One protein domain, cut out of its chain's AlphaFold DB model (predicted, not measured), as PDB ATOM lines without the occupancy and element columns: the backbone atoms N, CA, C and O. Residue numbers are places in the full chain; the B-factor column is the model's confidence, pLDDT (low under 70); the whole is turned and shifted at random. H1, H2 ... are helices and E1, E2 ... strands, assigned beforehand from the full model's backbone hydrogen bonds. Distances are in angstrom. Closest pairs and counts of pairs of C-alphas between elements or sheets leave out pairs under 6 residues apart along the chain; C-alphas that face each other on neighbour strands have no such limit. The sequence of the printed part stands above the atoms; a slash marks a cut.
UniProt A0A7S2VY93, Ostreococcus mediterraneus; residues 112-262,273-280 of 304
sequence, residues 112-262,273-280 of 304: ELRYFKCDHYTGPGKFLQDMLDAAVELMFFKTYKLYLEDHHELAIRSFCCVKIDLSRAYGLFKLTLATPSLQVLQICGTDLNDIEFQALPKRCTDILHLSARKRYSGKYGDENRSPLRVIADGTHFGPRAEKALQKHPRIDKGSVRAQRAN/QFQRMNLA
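What this domain is: This is residues 112 to 262 and 273 to 280 of the 304 residues of a protein of Ostreococcus mediterraneus (UniProt A0A7S2VY93). The chain winds in stacked turns, a short solenoid with two walls: one is the twisted parallel sheet E1, E2, E4, E6, E8, and the other is the small parallel sheet E3, E5, E7, whose strands run the other way. H1 extends the smaller wall beyond E3 and H4 extends it beyond E7, while H5 sits beside E8; H2, H3 and the long link after them reach out to one side of the turns, and H6 lies off by itself. The printed part has 159 residues with six named helices and eight named strands, in the order E1 H1 E2 E3 E4 E5 E6 E7 H2 H3 E8 H4 H5 H6. The class is mixed, helices and strands, and the whole is compact, with a radius of gyration of the C-alphas of 15.2 A and spans of 40 by 36 by 28 A.

Where its parts are: Find C-alpha 115 at (155.065, 94.660, 233.912), where E1, residues 115 to 123, begins; it runs 20.6 A and bends by 83 degrees at residue 120. Beside it look for E2, residues 140 to 148, 19.5 A long, which bends by 92 degrees at residue 145. The same sheet goes on with E4, residues 163 to 167, E6, residues 184 to 188, and E8, residues 229 to 233. For the smaller sheet look at E3, residues 153 to 156, E5, residues 174 to 177, and E7, residues 194 to 197. H1, residues 125 to 134, runs 14.4 A from C-alpha 125 at (144.539, 93.439, 219.064), and H4, residues 239 to 247, runs 12.1 A. The shorter helices are H2, residues 202 to 206, H3, residues 210 to 215, H5, residues 253 to 258, and H6, residues 273 to 279, which ends at C-alpha 279 (165.853, 111.875, 244.475).

How they stand to each other: Start with the larger sheet, twisted, in the order E1 E2 E4 E6 E8. E1 and E2 are parallel at 1 degrees, and you find N 118 and O 142 2.9 A apart. E2 and E4 are parallel at 24 degrees, with N 143 and O 165 at 2.8 A. Next come N 166 and O 186, 2.8 A, between E4 and E6, and N 187 and O 231, 2.8 A, between E6 and E8; both pairs of strands are parallel. In the smaller sheet, in the order E3 E5 E7, also parallel, look at N 176 and O 154, 2.8 A, and N 177 and O 196, 2.8 A. E1, H1 and E2 form a strand-helix-strand unit, two parallel neighbour strands with a helix between, and its crossover is right-handed. H1 only grazes the smaller sheet, its closest C-alphas to E3 being Leu 132 and Ile 156, 6.1 A. H4 is on the smaller sheet at a height of 4.1 A, only just above the sheet's level, and the C-alphas of Asp 194 in E7 and Ala 241 come within 4.2 A. H5 only grazes the larger sheet, with Val 230 and Ser 255 the closest C-alphas to E8, 6.6 A. H4 and H5 only just touch, with 3 pairs of C-alphas within 8 A, the closest Gln 246 and Lys 253 at 6.3 A; they run opposite ways at a steep tilt of 50 degrees. H2 and H3 are close but not clearly touching, C-alphas 205 and 213 being 6.8 A apart. H6 and E8 are apart. Every O i to N i+4 pair is within hydrogen-bond range in H1, H2, H3, H4 and H6, and 1 of 2 in H5.

The domain as a whole: The two C-alphas farthest apart are those of Leu 210 and Ala 261, 44.1 A. Residues 263 to 272 are not printed, and C-alphas 262 and 273 stand 21.5 A apart across this cut. Of the links that are printed whole, H3 to E8 is long, with 13 residues. The mean pLDDT of the printed part is 82.3; look for values under 70 at residues 208 to 225, 253 to 262 and 273 to 280.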
ATOM      1  N   GLU A 112     146.639  93.957 239.347       90.00
ATOM      2  CA  GLU A 112     147.949  94.256 239.941       90.00
ATOM      3  C   GLU A 112     149.131  93.985 238.988       90.00
ATOM      4  O   GLU A 112     150.294  94.025 239.394       90.00
ATOM      5  N   LEU A 113     148.877  93.733 237.696       95.69
ATOM      6  CA  LEU A 113     149.948  93.530 236.718       95.69
ATOM      7  C   LEU A 113     150.774  94.812 236.556       95.69
ATOM      8  O   LEU A 113     150.279  95.829 236.070       95.69
ATOM      9  N   ARG A 114     152.066  94.756 236.901       94.38
ATOM     10  CA  ARG A 114     152.986  95.908 236.865       94.38
ATOM     11  C   ARG A 114     153.855  95.937 235.621       94.38
ATOM     12  O   ARG A 114     154.242  97.016 235.169       94.38
ATOM     13  N   TYR A 115     154.184  94.777 235.066       97.56
ATOM     14  CA  TYR A 115     155.065  94.660 233.912       97.56
ATOM     15  C   TYR A 115     154.481  93.714 232.873       97.56
ATOM     16  O   TYR A 115     154.267  92.533 233.146       97.56
ATOM     17  N   PHE A 116     154.315  94.221 231.655       98.25
ATOM     18  CA  PHE A 116     153.943  93.415 230.505       98.25
ATOM     19  C   PHE A 116     154.906  93.652 229.345       98.25
ATOM     20  O   PHE A 116     155.111  94.791 228.905       98.25
ATOM     21  N   LYS A 117     155.472  92.559 228.833       97.81
ATOM     22  CA  LYS A 117     156.292  92.550 227.626       97.81
ATOM     23  C   LYS A 117     155.769  91.515 226.638       97.81
ATOM     24  O   LYS A 117     155.578  90.359 227.009       97.81
ATOM     25  N   CYS A 118     155.595  91.924 225.387       96.44
ATOM     26  CA  CYS A 118     155.158  91.048 224.309       96.44
ATOM     27  C   CYS A 118     155.986  91.293 223.043       96.44
ATOM     28  O   CYS A 118     155.886  92.348 222.414       96.44
ATOM     29  N   ASP A 119     156.820  90.320 222.690       96.06
ATOM     30  CA  ASP A 119     157.679  90.376 221.514       96.06
ATOM     31  C   ASP A 119     157.155  89.419 220.430       96.06
ATOM     32  O   ASP A 119     156.754  88.293 220.724       96.06
ATOM     33  N   HIS A 120     157.243  89.844 219.170       94.94
ATOM     34  CA  HIS A 120     156.887  89.072 217.981       94.94
ATOM     35  C   HIS A 120     155.446  88.549 218.007       94.94
ATOM     36  O   HIS A 120     155.233  87.353 217.832       94.94
ATOM     37  N   TYR A 121     154.487  89.446 218.242       94.00
ATOM     38  CA  TYR A 121     153.061  89.124 218.245       94.00
ATOM     39  C   TYR A 121     152.399  89.576 216.952       94.00
ATOM     40  O   TYR A 121     152.492  90.755 216.595       94.00
ATOM     41  N   THR A 122     151.702  88.653 216.303       93.00
ATOM     42  CA  THR A 122     150.831  88.884 215.149       93.00
ATOM     43  C   THR A 122     149.470  88.286 215.479       93.00
ATOM     44  O   THR A 122     149.364  87.082 215.663       93.00
ATOM     45  N   GLY A 123     148.430  89.104 215.611       91.12
ATOM     46  CA  GLY A 123     147.099  88.569 215.902       91.12
ATOM     47  C   GLY A 123     146.074  89.632 216.282       91.12
ATOM     48  O   GLY A 123     146.319  90.834 216.106       91.12
ATOM     49  N   PRO A 124     144.925  89.218 216.847       91.44
ATOM     50  CA  PRO A 124     143.860  90.133 217.233       91.44
ATOM     51  C   PRO A 124     144.327  91.137 218.292       91.44
ATOM     52  O   PRO A 124     144.829  90.753 219.351       91.44
ATOM     53  N   GLY A 125     144.143  92.436 218.069       90.56
ATOM     54  CA  GLY A 125     144.539  93.439 219.064       90.56
ATOM     55  C   GLY A 125     143.540  93.584 220.210       90.56
ATOM     56  O   GLY A 125     143.895  94.120 221.259       90.56
ATOM     57  N   LYS A 126     142.330  93.030 220.064       91.00
ATOM     58  CA  LYS A 126     141.317  93.017 221.127       91.00
ATOM     59  C   LYS A 126     141.830  92.392 222.428       91.00
ATOM     60  O   LYS A 126     141.634  92.983 223.481       91.00
ATOM     61  N   PHE A 127     142.521  91.251 222.367       90.50
ATOM     62  CA  PHE A 127     143.064  90.610 223.572       90.50
ATOM     63  C   PHE A 127     144.027  91.548 224.314       90.50
ATOM     64  O   PHE A 127     143.970  91.676 225.537       90.50
ATOM     65  N   LEU A 128     144.911  92.207 223.559       94.19
ATOM     66  CA  LEU A 128     145.925  93.086 224.119       94.19
ATOM     67  C   LEU A 128     145.263  94.307 224.760       94.19
ATOM     68  O   LEU A 128     145.656  94.714 225.852       94.19
ATOM     69  N   GLN A 129     144.226  94.850 224.117       95.56
ATOM     70  CA  GLN A 129     143.432  95.944 224.661       95.56
ATOM     71  C   GLN A 129     142.665  95.531 225.929       95.56
ATOM     72  O   GLN A 129     142.710  96.269 226.911       95.56
ATOM     73  N   ASP A 130     142.030  94.357 225.947       94.94
ATOM     74  CA  ASP A 130     141.310  93.833 227.116       94.94
ATOM     75  C   ASP A 130     142.261  93.645 228.317       94.94
ATOM     76  O   ASP A 130     141.936  94.040 229.439       94.94
ATOM     77  N   MET A 131     143.474  93.130 228.078       96.12
ATOM     78  CA  MET A 131     144.522  93.018 229.101       96.12
ATOM     79  C   MET A 131     144.961  94.392 229.620       96.12
ATOM     80  O   MET A 131     145.010  94.608 230.832       96.12
ATOM     81  N   LEU A 132     145.230  95.348 228.724       96.50
ATOM     82  CA  LEU A 132     145.603  96.718 229.096       96.50
ATOM     83  C   LEU A 132     144.497  97.434 229.881       96.50
ATOM     84  O   LEU A 132     144.789  98.258 230.749       96.50
ATOM     85  N   ASP A 133     143.232  97.145 229.580       94.62
ATOM     86  CA  ASP A 133     142.092  97.706 230.298       94.62
ATOM     87  C   ASP A 133     141.928  97.121 231.707       94.62
ATOM     88  O   ASP A 133     141.442  97.840 232.589       94.62
ATOM     89  N   ALA A 134     142.348  95.870 231.916       94.44
ATOM     90  CA  ALA A 134     142.378  95.208 233.217       94.44
ATOM     91  C   ALA A 134     143.582  95.628 234.078       94.44
ATOM     92  O   ALA A 134     143.419  95.811 235.282       94.44
ATOM     93  N   ALA A 135     144.758  95.834 233.473       94.38
ATOM     94  CA  ALA A 135     146.021  96.151 234.149       94.38
ATOM     95  C   ALA A 135     146.089  97.601 234.668       94.38
ATOM     96  O   ALA A 135     146.849  98.447 234.188       94.38
ATOM     97  N   VAL A 136     145.272  97.914 235.672       90.69
ATOM     98  CA  VAL A 136     145.138  99.271 236.222       90.69
ATOM     99  C   VAL A 136     146.408  99.768 236.929       90.69
ATOM    100  O   VAL A 136     146.667 100.977 236.921       90.69
ATOM    101  N   GLU A 137     147.244  98.868 237.458       89.94
ATOM    102  CA  GLU A 137     148.537  99.189 238.086       89.94
ATOM    103  C   GLU A 137     149.752  99.113 237.144       89.94
ATOM    104  O   GLU A 137     150.892  99.248 237.592       89.94
ATOM    105  N   LEU A 138     149.535  98.966 235.832       94.25
ATOM    106  CA  LEU A 138     150.615  98.785 234.862       94.25
ATOM    107  C   LEU A 138     151.672  99.891 234.941       94.25
ATOM    108  O   LEU A 138     151.407 101.052 234.635       94.25
ATOM    109  N   MET A 139     152.904  99.515 235.282       93.69
ATOM    110  CA  MET A 139     154.055 100.417 235.343       93.69
ATOM    111  C   MET A 139     154.833 100.434 234.024       93.69
ATOM    112  O   MET A 139     155.299 101.495 233.590       93.69
ATOM    113  N   PHE A 140     154.953  99.270 233.383       96.50
ATOM    114  CA  PHE A 140     155.743  99.058 232.174       96.50
ATOM    115  C   PHE A 140     154.968  98.305 231.110       96.50
ATOM    116  O   PHE A 140     154.505  97.190 231.340       96.50
ATOM    117  N   PHE A 141     154.940  98.888 229.917       97.69
ATOM    118  CA  PHE A 141     154.451  98.227 228.719       97.69
ATOM    119  C   PHE A 141     155.547  98.218 227.661       97.69
ATOM    120  O   PHE A 141     156.048  99.284 227.286       97.69
ATOM    121  N   LYS A 142     155.934  97.029 227.196       97.19
ATOM    122  CA  LYS A 142     156.963  96.867 226.168       97.19
ATOM    123  C   LYS A 142     156.509  95.931 225.057       97.19
ATOM    124  O   LYS A 142     156.016  94.842 225.331       97.19
ATOM    125  N   THR A 143     156.756  96.321 223.812       96.06
ATOM    126  CA  THR A 143     156.570  95.449 222.655       96.06
ATOM    127  C   THR A 143     157.724  95.548 221.664       96.06
ATOM    128  O   THR A 143     158.361  96.596 221.519       96.06
ATOM    129  N   TYR A 144     157.987  94.446 220.966       95.44
ATOM    130  CA  TYR A 144     158.888  94.398 219.816       95.44
ATOM    131  C   TYR A 144     158.231  93.623 218.677       95.44
ATOM    132  O   TYR A 144     157.778  92.513 218.914       95.44
ATOM    133  N   LYS A 145     158.203  94.153 217.447       94.56
ATOM    134  CA  LYS A 145     157.534  93.510 216.294       94.56
ATOM    135  C   LYS A 145     156.081  93.130 216.613       94.56
ATOM    136  O   LYS A 145     155.711  91.961 216.562       94.56
ATOM    137  N   LEU A 146     155.291  94.134 216.978       93.31
ATOM    138  CA  LEU A 146     153.855  93.995 217.203       93.31
ATOM    139  C   LEU A 146     153.112  94.213 215.882       93.31
ATOM    140  O   LEU A 146     153.362  95.223 215.228       93.31
ATOM    141  N   TYR A 147     152.193  93.321 215.527       91.94
ATOM    142  CA  TYR A 147     151.246  93.490 214.429       91.94
ATOM    143  C   TYR A 147     149.831  93.160 214.902       91.94
ATOM    144  O   TYR A 147     149.560  92.055 215.368       91.94
ATOM    145  N   LEU A 148     148.936  94.143 214.810       90.81
ATOM    146  CA  LEU A 148     147.538  94.009 215.217       90.81
ATOM    147  C   LEU A 148     146.674  93.859 213.961       90.81
ATOM    148  O   LEU A 148     146.614  94.788 213.154       90.81
ATOM    149  N   GLU A 149     146.035  92.703 213.787       87.50
ATOM    150  CA  GLU A 149     145.329  92.359 212.542       87.50
ATOM    151  C   GLU A 149     144.006  93.108 212.364       87.50
ATOM    152  O   GLU A 149     143.684  93.558 211.267       87.50
ATOM    153  N   ASP A 150     143.241  93.243 213.445       82.06
ATOM    154  CA  ASP A 150     141.856  93.728 213.452       82.06
ATOM    155  C   ASP A 150     141.660  95.019 214.267       82.06
ATOM    156  O   ASP A 150     140.577  95.612 214.271       82.06
ATOM    157  N   HIS A 151     142.702  95.467 214.972       79.19
ATOM    158  CA  HIS A 151     142.622  96.546 215.948       79.19
ATOM    159  C   HIS A 151     143.879  97.417 215.895       79.19
ATOM    160  O   HIS A 151     144.831  97.226 216.641       79.19
ATOM    161  N   HIS A 152     143.887  98.407 215.006       89.25
ATOM    162  CA  HIS A 152     145.039  99.288 214.761       89.25
ATOM    163  C   HIS A 152     145.226 100.392 215.813       89.25
ATOM    164  O   HIS A 152     145.874 101.408 215.556       89.25
ATOM    165  N   GLU A 153     144.640 100.239 216.995       93.81
ATOM    166  CA  GLU A 153     144.691 101.234 218.057       93.81
ATOM    167  C   GLU A 153     145.060 100.561 219.374       93.81
ATOM    168  O   GLU A 153     144.722  99.408 219.601       93.81
ATOM    169  N   LEU A 154     145.758 101.270 220.256       95.38
ATOM    170  CA  LEU A 154     145.953 100.826 221.635       95.38
ATOM    171  C   LEU A 154     145.686 101.974 222.586       95.38
ATOM    172  O   LEU A 154     146.066 103.121 222.335       95.38
ATOM    173  N   ALA A 155     145.066 101.657 223.711       96.31
ATOM    174  CA  ALA A 155     144.813 102.595 224.778       96.31
ATOM    175  C   ALA A 155     145.384 102.081 226.098       96.31
ATOM    176  O   ALA A 155     144.959 101.054 226.622       96.31
ATOM    177  N   ILE A 156     146.324 102.843 226.653       96.25
ATOM    178  CA  ILE A 156     147.010 102.516 227.904       96.25
ATOM    179  C   ILE A 156     146.513 103.476 228.982       96.25
ATOM    180  O   ILE A 156     146.617 104.701 228.849       96.25
ATOM    181  N   ARG A 157     145.940 102.914 230.049       93.62
ATOM    182  CA  ARG A 157     145.224 103.658 231.092       93.62
ATOM    183  C   ARG A 157     145.683 103.214 232.474       93.62
ATOM    184  O   ARG A 157     145.039 102.400 233.123       93.62
ATOM    185  N   SER A 158     146.787 103.785 232.937       90.50
ATOM    186  CA  SER A 158     147.281 103.544 234.289       90.50
ATOM    187  C   SER A 158     147.959 104.785 234.845       90.50
ATOM    188  O   SER A 158     148.787 105.419 234.186       90.50
ATOM    189  N   PHE A 159     147.637 105.127 236.091       85.19
ATOM    190  CA  PHE A 159     148.356 106.176 236.804       85.19
ATOM    191  C   PHE A 159     149.812 105.795 237.063       85.19
ATOM    192  O   PHE A 159     150.657 106.682 237.126       85.19
ATOM    193  N   CYS A 160     150.093 104.505 237.227       85.81
ATOM    194  CA  CYS A 160     151.383 103.966 237.641       85.81
ATOM    195  C   CYS A 160     152.357 103.834 236.469       85.81
ATOM    196  O   CYS A 160     153.556 103.676 236.686       85.81
ATOM    197  N   CYS A 161     151.856 103.927 235.233       91.81
ATOM    198  CA  CYS A 161     152.652 103.732 234.032       91.81
ATOM    199  C   CYS A 161     153.749 104.790 233.923       91.81
ATOM    200  O   CYS A 161     153.467 105.974 233.730       91.81
ATOM    201  N   VAL A 162     155.001 104.345 234.039       91.12
ATOM    202  CA  VAL A 162     156.200 105.191 233.981       91.12
ATOM    203  C   VAL A 162     156.900 105.102 232.631       91.12
ATOM    204  O   VAL A 162     157.503 106.090 232.199       91.12
ATOM    205  N   LYS A 163     156.804 103.959 231.939       94.50
ATOM    206  CA  LYS A 163     157.458 103.745 230.646       94.50
ATOM    207  C   LYS A 163     156.602 102.909 229.698       94.50
ATOM    208  O   LYS A 163     156.112 101.838 230.052       94.50
ATOM    209  N   ILE A 164     156.533 103.390 228.462       97.38
ATOM    210  CA  ILE A 164     155.988 102.686 227.304       97.38
ATOM    211  C   ILE A 164     157.104 102.573 226.265       97.38
ATOM    212  O   ILE A 164     157.767 103.568 225.967       97.38
ATOM    213  N   ASP A 165     157.321 101.370 225.743       96.19
ATOM    214  CA  ASP A 165     158.342 101.061 224.739       96.19
ATOM    215  C   ASP A 165     157.720 100.241 223.605       96.19
ATOM    216  O   ASP A 165     157.393  99.071 223.782       96.19
ATOM    217  N   LEU A 166     157.511 100.879 222.458       94.94
ATOM    218  CA  LEU A 166     156.901 100.296 221.269       94.94
ATOM    219  C   LEU A 166     157.952 100.241 220.169       94.94
ATOM    220  O   LEU A 166     158.252 101.257 219.543       94.94
ATOM    221  N   SER A 167     158.514  99.068 219.914       92.94
ATOM    222  CA  SER A 167     159.511  98.892 218.863       92.94
ATOM    223  C   SER A 167     158.940  98.052 217.727       92.94
ATOM    224  O   SER A 167     158.486  96.930 217.927       92.94
ATOM    225  N   ARG A 168     158.968  98.585 216.508       91.12
ATOM    226  CA  ARG A 168     158.461  97.949 215.290       91.12
ATOM    227  C   ARG A 168     157.004  97.507 215.431       91.12
ATOM    228  O   ARG A 168     156.666  96.371 215.112       91.12
ATOM    229  N   ALA A 169     156.154  98.385 215.959       88.69
ATOM    230  CA  ALA A 169     154.730  98.120 216.142       88.69
ATOM    231  C   ALA A 169     153.964  98.382 214.836       88.69
ATOM    232  O   ALA A 169     153.209  99.345 214.714       88.69
ATOM    233  N   TYR A 170     154.226  97.553 213.827       82.25
ATOM    234  CA  TYR A 170     153.607  97.656 212.513       82.25
ATOM    235  C   TYR A 170     152.078  97.571 212.611       82.25
ATOM    236  O   TYR A 170     151.524  96.743 213.325       82.25
ATOM    237  N   GLY A 171     151.381  98.450 211.893       78.69
ATOM    238  CA  GLY A 171     149.917  98.484 211.913       78.69
ATOM    239  C   GLY A 171     149.299  99.161 213.143       78.69
ATOM    240  O   GLY A 171     148.080  99.281 213.186       78.69
ATOM    241  N   LEU A 172     150.083  99.655 214.112       91.62
ATOM    242  CA  LEU A 172     149.560 100.528 215.169       91.62
ATOM    243  C   LEU A 172     149.392 101.961 214.640       91.62
ATOM    244  O   LEU A 172     150.356 102.713 214.531       91.62
ATOM    245  N   PHE A 173     148.154 102.351 214.350       91.88
ATOM    246  CA  PHE A 173     147.792 103.645 213.774       91.88
ATOM    247  C   PHE A 173     147.532 104.729 214.829       91.88
ATOM    248  O   PHE A 173     147.875 105.897 214.606       91.88
ATOM    249  N   LYS A 174     146.933 104.362 215.971       95.19
ATOM    250  CA  LYS A 174     146.574 105.293 217.050       95.19
ATOM    251  C   LYS A 174     147.020 104.797 218.421       95.19
ATOM    252  O   LYS A 174     146.784 103.651 218.789       95.19
ATOM    253  N   LEU A 175     147.586 105.702 219.217       96.56
ATOM    254  CA  LEU A 175     147.909 105.460 220.621       96.56
ATOM    255  C   LEU A 175     147.143 106.436 221.518       96.56
ATOM    256  O   LEU A 175     147.309 107.648 221.413       96.56
ATOM    257  N   THR A 176     146.329 105.913 222.429       97.12
ATOM    258  CA  THR A 176     145.619 106.708 223.437       97.12
ATOM    259  C   THR A 176     146.280 106.531 224.798       97.12
ATOM    260  O   THR A 176     146.420 105.417 225.297       97.12
ATOM    261  N   LEU A 177     146.679 107.631 225.422       96.31
ATOM    262  CA  LEU A 177     147.432 107.646 226.667       96.31
ATOM    263  C   LEU A 177     146.639 108.364 227.754       96.31
ATOM    264  O   LEU A 177     146.479 109.583 227.732       96.31
ATOM    265  N   ALA A 178     146.206 107.597 228.751       93.44
ATOM    266  CA  ALA A 178     145.708 108.108 230.022       93.44
ATOM    267  C   ALA A 178     146.681 107.710 231.141       93.44
ATOM    268  O   ALA A 178     146.326 107.055 232.114       93.44
ATOM    269  N   THR A 179     147.953 108.069 230.958       91.31
ATOM    270  CA  THR A 179     149.090 107.736 231.830       91.31
ATOM    271  C   THR A 179     149.758 108.993 232.419       91.31
ATOM    272  O   THR A 179     150.794 109.456 231.939       91.31
ATOM    273  N   PRO A 180     149.166 109.637 233.443       86.94
ATOM    274  CA  PRO A 180     149.630 110.938 233.936       86.94
ATOM    275  C   PRO A 180     151.006 110.901 234.625       86.94
ATOM    276  O   PRO A 180     151.587 111.962 234.862       86.94
ATOM    277  N   SER A 181     151.535 109.720 234.955       86.38
ATOM    278  CA  SER A 181     152.884 109.554 235.524       86.38
ATOM    279  C   SER A 181     153.914 109.064 234.505       86.38
ATOM    280  O   SER A 181     155.062 108.842 234.882       86.38
ATOM    281  N   LEU A 182     153.541 108.958 233.221       90.69
ATOM    282  CA  LEU A 182     154.445 108.520 232.160       90.69
ATOM    283  C   LEU A 182     155.652 109.449 232.086       90.69
ATOM    284  O   LEU A 182     155.488 110.665 231.974       90.69
ATOM    285  N   GLN A 183     156.850 108.879 232.149       89.56
ATOM    286  CA  GLN A 183     158.115 109.611 232.071       89.56
ATOM    287  C   GLN A 183     158.827 109.355 230.748       89.56
ATOM    288  O   GLN A 183     159.508 110.243 230.242       89.56
ATOM    289  N   VAL A 184     158.660 108.160 230.171       91.88
ATOM    290  CA  VAL A 184     159.303 107.773 228.914       91.88
ATOM    291  C   VAL A 184     158.282 107.166 227.961       91.88
ATOM    292  O   VAL A 184     157.670 106.144 228.266       91.88
ATOM    293  N   LEU A 185     158.148 107.778 226.787       94.12
ATOM    294  CA  LEU A 185     157.461 107.212 225.633       94.12
ATOM    295  C   LEU A 185     158.503 106.929 224.552       94.12
ATOM    296  O   LEU A 185     159.016 107.855 223.927       94.12
ATOM    297  N   GLN A 186     158.834 105.660 224.357       93.19
ATOM    298  CA  GLN A 186     159.749 105.214 223.317       93.19
ATOM    299  C   GLN A 186     158.953 104.535 222.205       93.19
ATOM    300  O   GLN A 186     158.198 103.603 222.456       93.19
ATOM    301  N   ILE A 187     159.104 105.031 220.983       91.00
ATOM    302  CA  ILE A 187     158.440 104.532 219.783       91.00
ATOM    303  C   ILE A 187     159.517 104.414 218.711       91.00
ATOM    304  O   ILE A 187     160.096 105.422 218.315       91.00
ATOM    305  N   CYS A 188     159.824 103.206 218.257       87.62
ATOM    306  CA  CYS A 188     160.871 102.980 217.264       87.62
ATOM    307  C   CYS A 188     160.321 102.213 216.063       87.62
ATOM    308  O   CYS A 188     159.690 101.186 216.267       87.62
ATOM    309  N   GLY A 189     160.594 102.641 214.830       79.75
ATOM    310  CA  GLY A 189     160.254 101.872 213.624       79.75
ATOM    311  C   GLY A 189     158.755 101.628 213.404       79.75
ATOM    312  O   GLY A 189     158.388 100.542 212.955       79.75
ATOM    313  N   THR A 190     157.908 102.600 213.752       82.12
ATOM    314  CA  THR A 190     156.438 102.528 213.655       82.12
ATOM    315  C   THR A 190     155.893 103.733 212.881       82.12
ATOM    316  O   THR A 190     156.424 104.836 213.011       82.12
ATOM    317  N   ASP A 191     154.803 103.552 212.134       84.94
ATOM    318  CA  ASP A 191     154.067 104.651 211.497       84.94
ATOM    319  C   ASP A 191     152.821 104.980 212.328       84.94
ATOM    320  O   ASP A 191     151.789 104.320 212.216       84.94
ATOM    321  N   LEU A 192     152.925 105.990 213.195       90.00
ATOM    322  CA  LEU A 192     151.877 106.341 214.153       90.00
ATOM    323  C   LEU A 192     151.188 107.640 213.739       90.00
ATOM    324  O   LEU A 192     151.758 108.731 213.818       90.00
ATOM    325  N   ASN A 193     149.936 107.541 213.305       91.94
ATOM    326  CA  ASN A 193     149.216 108.675 212.731       91.94
ATOM    327  C   ASN A 193     148.550 109.564 213.778       91.94
ATOM    328  O   ASN A 193     148.458 110.782 213.576       91.94
ATOM    329  N   ASP A 194     148.119 108.978 214.894       95.44
ATOM    330  CA  ASP A 194     147.428 109.699 215.955       95.44
ATOM    331  C   ASP A 194     147.956 109.326 217.347       95.44
ATOM    332  O   ASP A 194     148.218 108.162 217.658       95.44
ATOM    333  N   ILE A 195     148.110 110.344 218.190       95.50
ATOM    334  CA  ILE A 195     148.399 110.198 219.615       95.50
ATOM    335  C   ILE A 195     147.384 111.054 220.347       95.50
ATOM    336  O   ILE A 195     147.329 112.269 220.158       95.50
ATOM    337  N   GLU A 196     146.610 110.426 221.220       95.50
ATOM    338  CA  GLU A 196     145.604 111.109 222.013       95.50
ATOM    339  C   GLU A 196     145.968 111.042 223.491       95.50
ATOM    340  O   GLU A 196     146.213 109.974 224.042       95.50
ATOM    341  N   PHE A 197     145.978 112.194 224.151       93.81
ATOM    342  CA  PHE A 197     146.217 112.294 225.583       93.81
ATOM    343  C   PHE A 197     144.891 112.548 226.298       93.81
ATOM    344  O   PHE A 197     144.220 113.543 226.022       93.81
ATOM    345  N   GLN A 198     144.510 111.661 227.215       92.50
ATOM    346  CA  GLN A 198     143.206 111.685 227.878       92.50
ATOM    347  C   GLN A 198     143.334 111.751 229.398       92.50
ATOM    348  O   GLN A 198     144.321 111.316 229.992       92.50
ATOM    349  N   ALA A 199     142.296 112.273 230.051       87.62
ATOM    350  CA  ALA A 199     142.175 112.171 231.497       87.62
ATOM    351  C   ALA A 199     142.070 110.700 231.926       87.62
ATOM    352  O   ALA A 199     141.433 109.877 231.266       87.62
ATOM    353  N   LEU A 200     142.681 110.383 233.064       86.62
ATOM    354  CA  LEU A 200     142.605 109.066 233.678       86.62
ATOM    355  C   LEU A 200     141.138 108.703 234.003       86.62
ATOM    356  O   LEU A 200     140.457 109.504 234.654       86.62
ATOM    357  N   PRO A 201     140.643 107.517 233.598       86.62
ATOM    358  CA  PRO A 201     139.290 107.082 233.921       86.62
ATOM    359  C   PRO A 201     139.074 106.912 235.425       86.62
ATOM    360  O   PRO A 201     139.997 106.569 236.165       86.62
ATOM    361  N   LYS A 202     137.813 107.034 235.860       83.00
ATOM    362  CA  LYS A 202     137.428 106.937 237.275       83.00
ATOM    363  C   LYS A 202     137.928 105.650 237.948       83.00
ATOM    364  O   LYS A 202     138.528 105.730 239.017       83.00
ATOM    365  N   ARG A 203     137.793 104.496 237.280       81.44
ATOM    366  CA  ARG A 203     138.254 103.192 237.797       81.44
ATOM    367  C   ARG A 203     139.740 103.186 238.182       81.44
ATOM    368  O   ARG A 203     140.106 102.641 239.211       81.44
ATOM    369  N   CYS A 204     140.582 103.873 237.412       80.75
ATOM    370  CA  CYS A 204     142.016 103.975 237.676       80.75
ATOM    371  C   CYS A 204     142.341 105.067 238.713       80.75
ATOM    372  O   CYS A 204     143.431 105.080 239.270       80.75
ATOM    373  N   THR A 205     141.426 106.012 238.966       77.50
ATOM    374  CA  THR A 205     141.582 107.009 240.041       77.50
ATOM    375  C   THR A 205     141.156 106.485 241.409       77.50
ATOM    376  O   THR A 205     141.648 106.982 242.420       77.50
ATOM    377  N   ASP A 206     140.242 105.513 241.454       77.62
ATOM    378  CA  ASP A 206     139.701 104.978 242.706       77.62
ATOM    379  C   ASP A 206     140.704 104.070 243.437       77.62
ATOM    380  O   ASP A 206     140.680 104.026 244.664       77.62
ATOM    381  N   ILE A 207     141.639 103.452 242.709       72.88
ATOM    382  CA  ILE A 207     142.750 102.666 243.276       72.88
ATOM    383  C   ILE A 207     143.901 103.530 243.812       72.88
ATOM    384  O   ILE A 207     144.824 103.033 244.451       72.88
ATOM    385  N   LEU A 208     143.890 104.842 243.549       68.50
ATOM    386  CA  LEU A 208     144.978 105.708 243.984       68.50
ATOM    387  C   LEU A 208     144.946 105.908 245.491       68.50
ATOM    388  O   LEU A 208     143.932 106.324 246.058       68.50
ATOM    389  N   HIS A 209     146.113 105.763 246.117       67.38
ATOM    390  CA  HIS A 209     146.305 106.207 247.489       67.38
ATOM    391  C   HIS A 209     145.873 107.677 247.649       67.38
ATOM    392  O   HIS A 209     146.066 108.511 246.756       67.38
ATOM    393  N   LEU A 210     145.316 108.023 248.815       64.38
ATOM    394  CA  LEU A 210     144.672 109.318 249.074       64.38
ATOM    395  C   LEU A 210     145.572 110.525 248.739       64.38
ATOM    396  O   LEU A 210     145.100 111.561 248.272       64.38
ATOM    397  N   SER A 211     146.882 110.388 248.958       62.31
ATOM    398  CA  SER A 211     147.888 111.402 248.620       62.31
ATOM    399  C   SER A 211     148.077 111.584 247.110       62.31
ATOM    400  O   SER A 211     148.166 112.721 246.647       62.31
ATOM    401  N   ALA A 212     148.092 110.500 246.330       61.78
ATOM    402  CA  ALA A 212     148.176 110.542 244.872       61.78
ATOM    403  C   ALA A 212     146.887 111.107 244.261       61.78
ATOM    404  O   ALA A 212     146.950 111.941 243.357       61.78
ATOM    405  N   ARG A 213     145.726 110.748 244.828       65.94
ATOM    406  CA  ARG A 213     144.418 111.292 244.434       65.94
ATOM    407  C   ARG A 213     144.337 112.807 244.636       65.94
ATOM    408  O   ARG A 213     143.881 113.505 243.741       65.94
ATOM    409  N   LYS A 214     144.849 113.336 245.757       64.44
ATOM    410  CA  LYS A 214     144.922 114.790 246.021       64.44
ATOM    411  C   LYS A 214     145.832 115.549 245.046       64.44
ATOM    412  O   LYS A 214     145.600 116.726 244.801       64.44
ATOM    413  N   ARG A 215     146.862 114.893 244.498       61.62
ATOM    414  CA  ARG A 215     147.801 115.470 243.513       61.62
ATOM    415  C   ARG A 215     147.375 115.250 242.062       61.62
ATOM    416  O   ARG A 215     148.031 115.737 241.144       61.62
ATOM    417  N   TYR A 216     146.328 114.469 241.827       67.25
ATOM    418  CA  TYR A 216     145.748 114.311 240.506       67.25
ATOM    419  C   TYR A 216     144.581 115.285 240.365       67.25
ATOM    420  O   TYR A 216     143.506 115.078 240.917       67.25
ATOM    421  N   SER A 217     144.788 116.357 239.604       63.41
ATOM    422  CA  SER A 217     143.798 117.424 239.400       63.41
ATOM    423  C   SER A 217     142.635 117.032 238.476       63.41
ATOM    424  O   SER A 217     141.843 117.888 238.083       63.41
ATOM    425  N   GLY A 218     142.543 115.761 238.066       62.97
ATOM    426  CA  GLY A 218     141.581 115.297 237.063       62.97
ATOM    427  C   GLY A 218     141.941 115.688 235.625       62.97
ATOM    428  O   GLY A 218     141.270 115.250 234.694       62.97
ATOM    429  N   LYS A 219     142.999 116.486 235.429       64.19
ATOM    430  CA  LYS A 219     143.481 116.924 234.116       64.19
ATOM    431  C   LYS A 219     144.752 116.175 233.731       64.19
ATOM    432  O   LYS A 219     145.629 115.932 234.561       64.19
ATOM    433  N   TYR A 220     144.852 115.832 232.451       63.94
ATOM    434  CA  TYR A 220     146.078 115.296 231.880       63.94
ATOM    435  C   TYR A 220     147.053 116.437 231.568       63.94
ATOM    436  O   TYR A 220     146.643 117.457 231.019       63.94
ATOM    437  N   GLY A 221     148.333 116.264 231.913       57.94
ATOM    438  CA  GLY A 221     149.369 117.250 231.595       57.94
ATOM    439  C   GLY A 221     149.554 118.380 232.616       57.94
ATOM    440  O   GLY A 221     149.764 119.518 232.222       57.94
ATOM    441  N   ASP A 222     149.507 118.092 233.918       65.75
ATOM    442  CA  ASP A 222     149.977 119.053 234.931       65.75
ATOM    443  C   ASP A 222     151.463 119.396 234.686       65.75
ATOM    444  O   ASP A 222     152.323 118.512 234.755       65.75
ATOM    445  N   GLU A 223     151.744 120.663 234.361       56.88
ATOM    446  CA  GLU A 223     153.079 121.208 234.053       56.88
ATOM    447  C   GLU A 223     154.071 121.042 235.213       56.88
ATOM    448  O   GLU A 223     155.276 120.998 234.991       56.88
ATOM    449  N   ASN A 224     153.576 120.870 236.443       59.78
ATOM    450  CA  ASN A 224     154.410 120.703 237.636       59.78
ATOM    451  C   ASN A 224     154.944 119.272 237.823       59.78
ATOM    452  O   ASN A 224     155.565 118.964 238.841       59.78
ATOM    453  N   ARG A 225     154.678 118.359 236.880       69.62
ATOM    454  CA  ARG A 225     155.191 116.982 236.906       69.62
ATOM    455  C   ARG A 225     156.494 116.854 236.123       69.62
ATOM    456  O   ARG A 225     156.761 117.634 235.215       69.62
ATOM    457  N   SER A 226     157.258 115.796 236.416       72.75
ATOM    458  CA  SER A 226     158.472 115.452 235.667       72.75
ATOM    459  C   SER A 226     158.231 115.502 234.150       72.75
ATOM    460  O   SER A 226     157.179 115.020 233.695       72.75
ATOM    461  N   PRO A 227     159.191 116.026 233.367       84.12
ATOM    462  CA  PRO A 227     159.108 116.028 231.913       84.12
ATOM    463  C   PRO A 227     158.832 114.630 231.346       84.12
ATOM    464  O   PRO A 227     159.337 113.627 231.852       84.12
ATOM    465  N   LEU A 228     158.021 114.568 230.292       88.38
ATOM    466  CA  LEU A 228     157.808 113.374 229.482       88.38
ATOM    467  C   LEU A 228     158.858 113.358 228.370       88.38
ATOM    468  O   LEU A 228     158.810 114.168 227.443       88.38
ATOM    469  N   ARG A 229     159.799 112.418 228.450       89.62
ATOM    470  CA  ARG A 229     160.790 112.179 227.403       89.62
ATOM    471  C   ARG A 229     160.174 111.322 226.303       89.62
ATOM    472  O   ARG A 229     159.749 110.197 226.558       89.62
ATOM    473  N   VAL A 230     160.193 111.836 225.078       90.56
ATOM    474  CA  VAL A 230     159.787 111.088 223.884       90.56
ATOM    475  C   VAL A 230     161.026 110.677 223.101       90.56
ATOM    476  O   VAL A 230     161.903 111.504 222.849       90.56
ATOM    477  N   ILE A 231     161.114 109.392 222.762       89.25
ATOM    478  CA  ILE A 231     162.173 108.807 221.940       89.25
ATOM    479  C   ILE A 231     161.512 108.206 220.704       89.25
ATOM    480  O   ILE A 231     160.698 107.301 220.833       89.25
ATOM    481  N   ALA A 232     161.843 108.729 219.530       86.25
ATOM    482  CA  ALA A 232     161.206 108.438 218.258       86.25
ATOM    483  C   ALA A 232     162.252 108.078 217.189       86.25
ATOM    484  O   ALA A 232     162.560 108.893 216.322       86.25
ATOM    485  N   ASP A 233     162.835 106.881 217.277       82.62
ATOM    486  CA  ASP A 233     163.882 106.434 216.347       82.62
ATOM    487  C   ASP A 233     163.282 105.693 215.142       82.62
ATOM    488  O   ASP A 233     162.598 104.684 215.301       82.62
ATOM    489  N   GLY A 234     163.490 106.201 213.926       81.00
ATOM    490  CA  GLY A 234     162.919 105.608 212.706       81.00
ATOM    491  C   GLY A 234     161.382 105.571 212.671       81.00
ATOM    492  O   GLY A 234     160.810 104.735 211.977       81.00
ATOM    493  N   THR A 235     160.716 106.432 213.445       84.25
ATOM    494  CA  THR A 235     159.250 106.512 213.558       84.25
ATOM    495  C   THR A 235     158.717 107.668 212.718       84.25
ATOM    496  O   THR A 235     159.197 108.798 212.847       84.25
ATOM    497  N   HIS A 236     157.682 107.423 211.912       86.38
ATOM    498  CA  HIS A 236     156.961 108.481 211.204       86.38
ATOM    499  C   HIS A 236     155.700 108.849 211.982       86.38
ATOM    500  O   HIS A 236     154.807 108.023 212.177       86.38
ATOM    501  N   PHE A 237     155.619 110.101 212.431       90.00
ATOM    502  CA  PHE A 237     154.408 110.628 213.056       90.00
ATOM    503  C   PHE A 237     153.528 111.319 212.021       90.00
ATOM    504  O   PHE A 237     153.985 112.205 211.300       90.00
ATOM    505  N   GLY A 238     152.247 110.957 211.988       90.81
ATOM    506  CA  GLY A 238     151.252 111.695 211.219       90.81
ATOM    507  C   GLY A 238     150.986 113.091 211.810       90.81
ATOM    508  O   GLY A 238     151.293 113.348 212.980       90.81
ATOM    509  N   PRO A 239     150.346 114.008 211.057       91.56
ATOM    510  CA  PRO A 239     150.129 115.391 211.497       91.56
ATOM    511  C   PRO A 239     149.375 115.525 212.829       91.56
ATOM    512  O   PRO A 239     149.571 116.497 213.561       91.56
ATOM    513  N   ARG A 240     148.495 114.567 213.156       94.12
ATOM    514  CA  ARG A 240     147.760 114.562 214.429       94.12
ATOM    515  C   ARG A 240     148.660 114.163 215.592       94.12
ATOM    516  O   ARG A 240     148.720 114.916 216.562       94.12
ATOM    517  N   ALA A 241     149.404 113.064 215.453       93.56
ATOM    518  CA  ALA A 241     150.403 112.644 216.433       93.56
ATOM    519  C   ALA A 241     151.433 113.754 216.699       93.56
ATOM    520  O   ALA A 241     151.659 114.123 217.852       93.56
ATOM    521  N   GLU A 242     151.986 114.372 215.651       91.31
ATOM    522  CA  GLU A 242     152.926 115.492 215.799       91.31
ATOM    523  C   GLU A 242     152.321 116.659 216.581       91.31
ATOM    524  O   GLU A 242     152.931 117.178 217.519       91.31
ATOM    525  N   LYS A 243     151.105 117.076 216.210       92.31
ATOM    526  CA  LYS A 243     150.402 118.179 216.866       92.31
ATOM    527  C   LYS A 243     150.117 117.866 218.333       92.31
ATOM    528  O   LYS A 243     150.229 118.766 219.164       92.31
ATOM    529  N   ALA A 244     149.749 116.630 218.657       93.00
ATOM    530  CA  ALA A 244     149.514 116.199 220.028       93.00
ATOM    531  C   ALA A 244     150.802 116.247 220.860       93.00
ATOM    532  O   ALA A 244     150.804 116.845 221.936       93.00
ATOM    533  N   LEU A 245     151.911 115.713 220.335       91.44
ATOM    534  CA  LEU A 245     153.217 115.744 221.002       91.44
ATOM    535  C   LEU A 245     153.715 117.180 221.227       91.44
ATOM    536  O   LEU A 245     154.153 117.513 222.323       91.44
ATOM    537  N   GLN A 246     153.596 118.057 220.225       89.44
ATOM    538  CA  GLN A 246     154.026 119.461 220.319       89.44
ATOM    539  C   GLN A 246     153.207 120.292 221.312       89.44
ATOM    540  O   GLN A 246     153.714 121.266 221.876       89.44
ATOM    541  N   LYS A 247     151.926 119.951 221.484       89.56
ATOM    542  CA  LYS A 247     151.019 120.625 222.417       89.56
ATOM    543  C   LYS A 247     151.109 120.082 223.838       89.56
ATOM    544  O   LYS A 247     150.528 120.687 224.735       89.56
ATOM    545  N   HIS A 248     151.783 118.955 224.045       88.94
ATOM    546  CA  HIS A 248     151.815 118.328 225.350       88.94
ATOM    547  C   HIS A 248     152.667 119.155 226.333       88.94
ATOM    548  O   HIS A 248     153.851 119.375 226.076       88.94
ATOM    549  N   PRO A 249     152.116 119.559 227.490       87.62
ATOM    550  CA  PRO A 249     152.761 120.504 228.408       87.62
ATOM    551  C   PRO A 249     154.066 119.988 229.027       87.62
ATOM    552  O   PRO A 249     154.950 120.771 229.351       87.62
ATOM    553  N   ARG A 250     154.210 118.665 229.175       87.50
ATOM    554  CA  ARG A 250     155.403 118.043 229.780       87.50
ATOM    555  C   ARG A 250     156.454 117.593 228.759       87.50
ATOM    556  O   ARG A 250     157.478 117.065 229.173       87.50
ATOM    557  N   ILE A 251     156.190 117.706 227.453       86.81
ATOM    558  CA  ILE A 251     157.160 117.295 226.424       86.81
ATOM    559  C   ILE A 251     158.076 118.476 226.120       86.81
ATOM    560  O   ILE A 251     157.609 119.561 225.770       86.81
ATOM    561  N   ASP A 252     159.386 118.253 226.207       73.25
ATOM    562  CA  ASP A 252     160.354 119.232 225.727       73.25
ATOM    563  C   ASP A 252     160.272 119.334 224.196       73.25
ATOM    564  O   ASP A 252     160.498 118.373 223.457       73.25
ATOM    565  N   LYS A 253     159.964 120.532 223.697       66.75
ATOM    566  CA  LYS A 253     159.827 120.808 222.261       66.75
ATOM    567  C   LYS A 253     161.127 120.543 221.492       66.75
ATOM    568  O   LYS A 253     161.069 120.270 220.290       66.75
ATOM    569  N   GLY A 254     162.283 120.593 222.163       56.97
ATOM    570  CA  GLY A 254     163.583 120.236 221.591       56.97
ATOM    571  C   GLY A 254     163.760 118.733 221.347       56.97
ATOM    572  O   GLY A 254     164.409 118.349 220.371       56.97
ATOM    573  N   SER A 255     163.134 117.871 222.160       56.47
ATOM    574  CA  SER A 255     163.334 116.416 222.089       56.47
ATOM    575  C   SER A 255     162.671 115.778 220.867       56.47
ATOM    576  O   SER A 255     163.195 114.815 220.319       56.47
ATOM    577  N   VAL A 256     161.545 116.336 220.402       57.06
ATOM    578  CA  VAL A 256     160.792 115.817 219.243       57.06
ATOM    579  C   VAL A 256     161.488 116.151 217.913       57.06
ATOM    580  O   VAL A 256     161.411 115.380 216.961       57.06
ATOM    581  N   ARG A 257     162.188 117.295 217.827       45.94
ATOM    582  CA  ARG A 257     162.874 117.742 216.596       45.94
ATOM    583  C   ARG A 257     164.293 117.191 216.446       45.94
ATOM    584  O   ARG A 257     164.690 116.894 215.324       45.94
ATOM    585  N   ALA A 258     165.047 117.038 217.538       40.31
ATOM    586  CA  ALA A 258     166.458 116.635 217.487       40.31
ATOM    587  C   ALA A 258     166.682 115.199 216.968       40.31
ATOM    588  O   ALA A 258     167.732 114.905 216.403       40.31
ATOM    589  N   GLN A 259     165.689 114.314 217.092       48.66
ATOM    590  CA  GLN A 259     165.803 112.914 216.659       48.66
ATOM    591  C   GLN A 259     165.576 112.700 215.157       48.66
ATOM    592  O   GLN A 259     165.981 111.671 214.631       48.66
ATOM    593  N   ARG A 260     165.042 113.697 214.432       43.34
ATOM    594  CA  ARG A 260     165.006 113.674 212.957       43.34
ATOM    595  C   ARG A 260     166.391 113.782 212.316       43.34
ATOM    596  O   ARG A 260     166.536 113.432 211.154       43.34
ATOM    597  N   ALA A 261     167.377 114.316 213.042       36.44
ATOM    598  CA  ALA A 261     168.684 114.661 212.485       36.44
ATOM    599  C   ALA A 261     169.783 113.617 212.754       36.44
ATOM    600  O   ALA A 261     170.816 113.677 212.102       36.44
ATOM    601  N   ASN A 262     169.572 112.664 213.671       35.12
ATOM    602  CA  ASN A 262     170.578 111.665 214.049       35.12
ATOM    603  C   ASN A 262     169.946 110.273 214.203       35.12
ATOM    604  O   ASN A 262     169.663 109.817 215.310       35.12
ATOM    605  N   GLN A 273     170.501 108.486 235.857       44.81
ATOM    606  CA  GLN A 273     169.565 109.529 235.429       44.81
ATOM    607  C   GLN A 273     168.200 109.371 236.117       44.81
ATOM    608  O   GLN A 273     167.616 110.364 236.543       44.81
ATOM    609  N   PHE A 274     167.711 108.140 236.298       41.75
ATOM    610  CA  PHE A 274     166.446 107.857 236.990       41.75
ATOM    611  C   PHE A 274     166.513 108.120 238.501       41.75
ATOM    612  O   PHE A 274     165.608 108.733 239.061       41.75
ATOM    613  N   GLN A 275     167.605 107.730 239.158       41.16
ATOM    614  CA  GLN A 275     167.852 108.002 240.573       41.16
ATOM    615  C   GLN A 275     167.979 109.501 240.835       41.16
ATOM    616  O   GLN A 275     167.386 109.987 241.791       41.16
ATOM    617  N   ARG A 276     168.652 110.263 239.959       42.69
ATOM    618  CA  ARG A 276     168.666 111.735 240.050       42.69
ATOM    619  C   ARG A 276     167.268 112.340 239.882       42.69
ATOM    620  O   ARG A 276     166.941 113.285 240.592       42.69
ATOM    621  N   MET A 277     166.427 111.784 239.006       40.12
ATOM    622  CA  MET A 277     165.044 112.248 238.815       40.12
ATOM    623  C   MET A 277     164.109 111.893 239.984       40.12
ATOM    624  O   MET A 277     163.234 112.692 240.311       40.12
ATOM    625  N   ASN A 278     164.293 110.741 240.640       38.88
ATOM    626  CA  ASN A 278     163.503 110.338 241.813       38.88
ATOM    627  C   ASN A 278     163.990 110.985 243.119       38.88
ATOM    628  O   ASN A 278     163.165 111.375 243.935       38.88
ATOM    629  N   LEU A 279     165.302 111.161 243.313       37.56
ATOM    630  CA  LEU A 279     165.853 111.875 244.475       37.56
ATOM    631  C   LEU A 279     165.523 113.374 244.437       37.56
ATOM    632  O   LEU A 279     165.393 113.997 245.487       37.56
ATOM    633  N   ALA A 280     165.329 113.947 243.244       38.50
ATOM    634  CA  ALA A 280     164.832 115.312 243.089       38.50
ATOM    635  C   ALA A 280     163.319 115.449 243.364       38.50
ATOM    636  O   ALA A 280     162.847 116.559 243.596       38.50
TER     637      ALA A 280